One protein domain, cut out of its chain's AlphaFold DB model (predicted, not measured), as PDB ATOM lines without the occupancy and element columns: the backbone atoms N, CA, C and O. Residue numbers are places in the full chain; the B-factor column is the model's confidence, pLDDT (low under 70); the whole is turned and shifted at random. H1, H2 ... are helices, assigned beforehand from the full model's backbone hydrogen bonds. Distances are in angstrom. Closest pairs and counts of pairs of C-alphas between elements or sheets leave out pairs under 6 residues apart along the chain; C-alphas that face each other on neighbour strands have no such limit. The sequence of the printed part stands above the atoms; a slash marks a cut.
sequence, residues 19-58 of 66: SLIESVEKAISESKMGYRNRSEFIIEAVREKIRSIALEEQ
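This is residues 19 to 58 of the 66 residues of an uncharacterized protein of Thermoplasmatales archaeon E-plasma (UniProt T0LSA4). A short helix, H1, and a longer one, H2, make an L, with the first residues of H2, 38 to 41, packed on residues 24 to 28 of H1. The rest of H2 makes the long arm, and residues 45 to 58 stick out free. The printed part has 40 residues with two named helices, H1 then H2, and no named strand; the class is all helix. It is loose, with a radius of gyration of the C-alphas of 12.0 A, and spans 36 by 22 by 14 A.

H1, residues 19 to 30, and H2, residues 38 to 56, touch, about perpendicular at 75 degrees. Their closest C-alphas, of Glu 25 and Arg 38, are 6.6 A apart. In H1 and H2 every O i to N i+4 pair is within hydrogen-bond range.

H1 is 16.2 A long, from C-alpha 19 at (14.665, -37.684, -59.283). H2 is 27.1 A long and ends with C-alpha 56 at (2.318, -19.703, -40.768).

The C-alphas farthest apart, of Ser 29 and Gln 58, are 36.2 A apart. The printed part has no cut, and the link of 7 residues is short. In this model, pLDDT is under 70 at residues 31 to 32 and 56 to 58.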
ATOM      1  N   SER A  19      13.587 -38.631 -59.600       96.75
ATOM      2  CA  SER A  19      14.665 -37.684 -59.283       96.75
ATOM      3  C   SER A  19      14.598 -37.132 -57.854       96.75
ATOM      4  O   SER A  19      15.626 -36.835 -57.242       96.75
ATOM      5  N   LEU A  20      13.394 -37.014 -57.285       94.56
ATOM      6  CA  LEU A  20      13.224 -36.596 -55.896       94.56
ATOM      7  C   LEU A  20      13.652 -37.710 -54.935       94.56
ATOM      8  O   LEU A  20      14.308 -37.433 -53.936       94.56
ATOM      9  N   ILE A  21      13.330 -38.967 -55.254       94.00
ATOM     10  CA  ILE A  21      13.778 -40.125 -54.471       94.00
ATOM     11  C   ILE A  21      15.302 -40.255 -54.516       94.00
ATOM     12  O   ILE A  21      15.910 -40.442 -53.467       94.00
ATOM     13  N   GLU A  22      15.924 -40.084 -55.683       94.69
ATOM     14  CA  GLU A  22      17.389 -40.072 -55.813       94.69
ATOM     15  C   GLU A  22      18.023 -38.973 -54.955       94.69
ATOM     16  O   GLU A  22      19.017 -39.206 -54.271       94.69
ATOM     17  N   SER A  23      17.416 -37.783 -54.932       91.81
ATOM     18  CA  SER A  23      17.884 -36.672 -54.095       91.81
ATOM     19  C   SER A  23      17.799 -37.007 -52.602       91.81
ATOM     20  O   SER A  23      18.714 -36.679 -51.847       91.81
ATOM     21  N   VAL A  24      16.734 -37.696 -52.176       91.06
ATOM     22  CA  VAL A  24      16.577 -38.184 -50.796       91.06
ATOM     23  C   VAL A  24      17.637 -39.232 -50.458       91.06
ATOM     24  O   VAL A  24      18.267 -39.147 -49.408       91.06
ATOM     25  N   GLU A  25      17.868 -40.208 -51.335       90.38
ATOM     26  CA  GLU A  25      18.887 -41.242 -51.118       90.38
ATOM     27  C   GLU A  25      20.291 -40.642 -51.045       90.38
ATOM     28  O   GLU A  25      21.046 -40.954 -50.120       90.38
ATOM     29  N   LYS A  26      20.609 -39.715 -51.955       90.12
ATOM     30  CA  LYS A  26      21.867 -38.972 -51.943       90.12
ATOM     31  C   LYS A  26      22.041 -38.222 -50.624       90.12
ATOM     32  O   LYS A  26      23.053 -38.419 -49.955       90.12
ATOM     33  N   ALA A  27      21.030 -37.462 -50.198       86.88
ATOM     34  CA  ALA A  27      21.057 -36.738 -48.932       86.88
ATOM     35  C   ALA A  27      21.303 -37.674 -47.738       86.88
ATOM     36  O   ALA A  27      22.173 -37.387 -46.924       86.88
ATOM     37  N   ILE A  28      20.613 -38.816 -47.654       87.75
ATOM     38  CA  ILE A  28      20.801 -39.798 -46.569       87.75
ATOM     39  C   ILE A  28      22.207 -40.414 -46.601       87.75
ATOM     40  O   ILE A  28      22.784 -40.661 -45.547       87.75
ATOM     41  N   SER A  29      22.762 -40.667 -47.789       86.44
ATOM     42  CA  SER A  29      24.089 -41.278 -47.932       86.44
ATOM     43  C   SER A  29      25.238 -40.318 -47.608       86.44
ATOM     44  O   SER A  29      26.234 -40.724 -47.011       86.44
ATOM     45  N   GLU A  30      25.104 -39.045 -47.982       82.94
ATOM     46  CA  GLU A  30      26.153 -38.030 -47.839       82.94
ATOM     47  C   GLU A  30      26.153 -37.385 -46.453       82.94
ATOM     48  O   GLU A  30      27.173 -36.875 -45.987       82.94
ATOM     49  N   SER A  31      25.010 -37.410 -45.772       64.81
ATOM     50  CA  SER A  31      24.847 -36.776 -44.476       64.81
ATOM     51  C   SER A  31      24.755 -37.809 -43.357       64.81
ATOM     52  O   SER A  31      24.014 -38.786 -43.416       64.81
ATOM     53  N   LYS A  32      25.463 -37.567 -42.249       66.88
ATOM     54  CA  LYS A  32      25.274 -38.316 -40.995       66.88
ATOM     55  C   LYS A  32      23.978 -37.892 -40.285       66.88
ATOM     56  O   LYS A  32      23.979 -37.705 -39.073       66.88
ATOM     57  N   MET A  33      22.881 -37.704 -41.022       72.88
ATOM     58  CA  MET A  33      21.604 -37.208 -40.490       72.88
ATOM     59  C   MET A  33      20.906 -38.202 -39.542       72.88
ATOM     60  O   MET A  33      19.920 -37.852 -38.906       72.88
ATOM     61  N   GLY A  34      21.412 -39.434 -39.411       82.12
ATOM     62  CA  GLY A  34      20.919 -40.402 -38.425       82.12
ATOM     63  C   GLY A  34      19.619 -41.110 -38.812       82.12
ATOM     64  O   GLY A  34      19.095 -41.887 -38.018       82.12
ATOM     65  N   TYR A  35      19.112 -40.890 -40.028       86.56
ATOM     66  CA  TYR A  35      17.959 -41.622 -40.545       86.56
ATOM     67  C   TYR A  35      18.332 -43.057 -40.915       86.56
ATOM     68  O   TYR A  35      19.343 -43.313 -41.566       86.56
ATOM     69  N   ARG A  36      17.477 -44.004 -40.533       82.31
ATOM     70  CA  ARG A  36      17.669 -45.439 -40.778       82.31
ATOM     71  C   ARG A  36      17.288 -45.846 -42.196       82.31
ATOM     72  O   ARG A  36      17.775 -46.859 -42.687       82.31
ATOM     73  N   ASN A  37      16.372 -45.116 -42.834       86.25
ATOM     74  CA  ASN A  37      15.902 -45.390 -44.193       86.25
ATOM     75  C   ASN A  37      15.206 -44.170 -44.826       86.25
ATOM     76  O   ASN A  37      14.855 -43.208 -44.143       86.25
ATOM     77  N   ARG A  38      14.947 -44.261 -46.141       90.44
ATOM     78  CA  ARG A  38      14.241 -43.234 -46.929       90.44
ATOM     79  C   ARG A  38      12.882 -42.840 -46.347       90.44
ATOM     80  O   ARG A  38      12.511 -41.674 -46.390       90.44
ATOM     81  N   SER A  39      12.135 -43.803 -45.810       90.69
ATOM     82  CA  SER A  39      10.775 -43.567 -45.327       90.69
ATOM     83  C   SER A  39      10.784 -42.727 -44.056       90.69
ATOM     84  O   SER A  39       9.955 -41.837 -43.924       90.69
ATOM     85  N   GLU A  40      11.731 -42.967 -43.147       90.31
ATOM     86  CA  GLU A  40      11.900 -42.167 -41.928       90.31
ATOM     87  C   GLU A  40      12.197 -40.703 -42.268       90.31
ATOM     88  O   GLU A  40      11.532 -39.813 -41.741       90.31
ATOM     89  N   PHE A  41      13.106 -40.467 -43.221       92.88
ATOM     90  CA  PHE A  41      13.399 -39.125 -43.728       92.88
ATOM     91  C   PHE A  41      12.147 -38.448 -44.299       92.88
ATOM     92  O   PHE A  41      11.799 -37.339 -43.899       92.88
ATOM     93  N   ILE A  42      11.439 -39.121 -45.215       93.25
ATOM     94  CA  ILE A  42      10.265 -38.549 -45.890       93.25
ATOM     95  C   ILE A  42       9.154 -38.236 -44.879       93.25
ATOM     96  O   ILE A  42       8.528 -37.182 -44.969       93.25
ATOM     97  N   ILE A  43       8.918 -39.117 -43.903       92.44
ATOM     98  CA  ILE A  43       7.908 -38.906 -42.859       92.44
ATOM     99  C   ILE A  43       8.229 -37.657 -42.035       92.44
ATOM    100  O   ILE A  43       7.337 -36.837 -41.811       92.44
ATOM    101  N   GLU A  44       9.475 -37.500 -41.584       93.12
ATOM    102  CA  GLU A  44       9.874 -36.330 -40.798       93.12
ATOM    103  C   GLU A  44       9.817 -35.043 -41.627       93.12
ATOM    104  O   GLU A  44       9.212 -34.074 -41.176       93.12
ATOM    105  N   ALA A  45      10.311 -35.056 -42.870       93.25
ATOM    106  CA  ALA A  45      10.247 -33.900 -43.765       93.25
ATOM    107  C   ALA A  45       8.799 -33.444 -44.032       93.25
ATOM    108  O   ALA A  45       8.494 -32.250 -44.013       93.25
ATOM    109  N   VAL A  46       7.872 -34.388 -44.237       94.31
ATOM    110  CA  VAL A  46       6.442 -34.081 -44.419       94.31
ATOM    111  C   VAL A  46       5.833 -33.507 -43.137       94.31
ATOM    112  O   VAL A  46       5.103 -32.517 -43.198       94.31
ATOM    113  N   ARG A  47       6.147 -34.079 -41.964       94.44
ATOM    114  CA  ARG A  47       5.685 -33.559 -40.663       94.44
ATOM    115  C   ARG A  47       6.191 -32.148 -40.409       94.44
ATOM    116  O   ARG A  47       5.410 -31.297 -39.991       94.44
ATOM    117  N   GLU A  48       7.474 -31.909 -40.646       94.56
ATOM    118  CA  GLU A  48       8.102 -30.601 -40.498       94.56
ATOM    119  C   GLU A  48       7.439 -29.575 -41.416       94.56
ATOM    120  O   GLU A  48       7.042 -28.505 -40.950       94.56
ATOM    121  N   LYS A  49       7.212 -29.925 -42.688       94.25
ATOM    122  CA  LYS A  49       6.567 -29.013 -43.634       94.25
ATOM    123  C   LYS A  49       5.130 -28.677 -43.238       94.25
ATOM    124  O   LYS A  49       4.756 -27.510 -43.285       94.25
ATOM    125  N   ILE A  50       4.345 -29.667 -42.801       94.44
ATOM    126  CA  ILE A  50       2.983 -29.437 -42.291       94.44
ATOM    127  C   ILE A  50       3.014 -28.529 -41.056       94.44
ATOM    128  O   ILE A  50       2.198 -27.618 -40.959       94.44
ATOM    129  N   ARG A  51       3.957 -28.737 -40.126       93.25
ATOM    130  CA  ARG A  51       4.107 -27.876 -38.941       93.25
ATOM    131  C   ARG A  51       4.465 -26.440 -39.316       93.25
ATOM    132  O   ARG A  51       3.877 -25.534 -38.743       93.25
ATOM    133  N   SER A  52       5.385 -26.234 -40.263       93.38
ATOM    134  CA  SER A  52       5.736 -24.891 -40.761       93.38
ATOM    135  C   SER A  52       4.511 -24.189 -41.342       93.38
ATOM    136  O   SER A  52       4.212 -23.076 -40.930       93.38
ATOM    137  N   ILE A  53       3.740 -24.869 -42.196       91.31
ATOM    138  CA  ILE A  53       2.519 -24.297 -42.780       91.31
ATOM    139  C   ILE A  53       1.487 -23.979 -41.687       91.31
ATOM    140  O   ILE A  53       0.953 -22.878 -41.650       91.31
ATOM    141  N   ALA A  54       1.243 -24.899 -40.751       84.06
ATOM    142  CA  ALA A  54       0.276 -24.690 -39.671       84.06
ATOM    143  C   ALA A  54       0.669 -23.556 -38.703       84.06
ATOM    144  O   ALA A  54      -0.200 -22.942 -38.086       84.06
ATOM    145  N   LEU A  55       1.969 -23.287 -38.547       74.69
ATOM    146  CA  LEU A  55       2.481 -22.150 -37.780       74.69
ATOM    147  C   LEU A  55       2.344 -20.830 -38.556       74.69
ATOM    148  O   LEU A  55       2.071 -19.800 -37.946       74.69
ATOM    149  N   GLU A  56       2.500 -20.860 -39.880       66.56
ATOM    150  CA  GLU A  56       2.318 -19.703 -40.768       66.56
ATOM    151  C   GLU A  56       0.832 -19.325 -40.946       66.56
ATOM    152  O   GLU A  56       0.508 -18.151 -41.119       66.56
ATOM    153  N   GLU A  57      -0.083 -20.291 -40.827       59.03
ATOM    154  CA  GLU A  57      -1.539 -20.098 -40.924       59.03
ATOM    155  C   GLU A  57      -2.221 -19.662 -39.617       59.03
ATOM    156  O   GLU A  57      -3.448 -19.650 -39.544       59.03
ATOM    157  N   GLN A  58      -1.481 -19.265 -38.578       51.62
ATOM    158  CA  GLN A  58      -2.073 -18.519 -37.464       51.62
ATOM    159  C   GLN A  58      -2.133 -17.034 -37.857       51.62
ATOM    160  O   GLN A  58      -1.145 -16.320 -37.653       51.62
TER     161      GLN A  58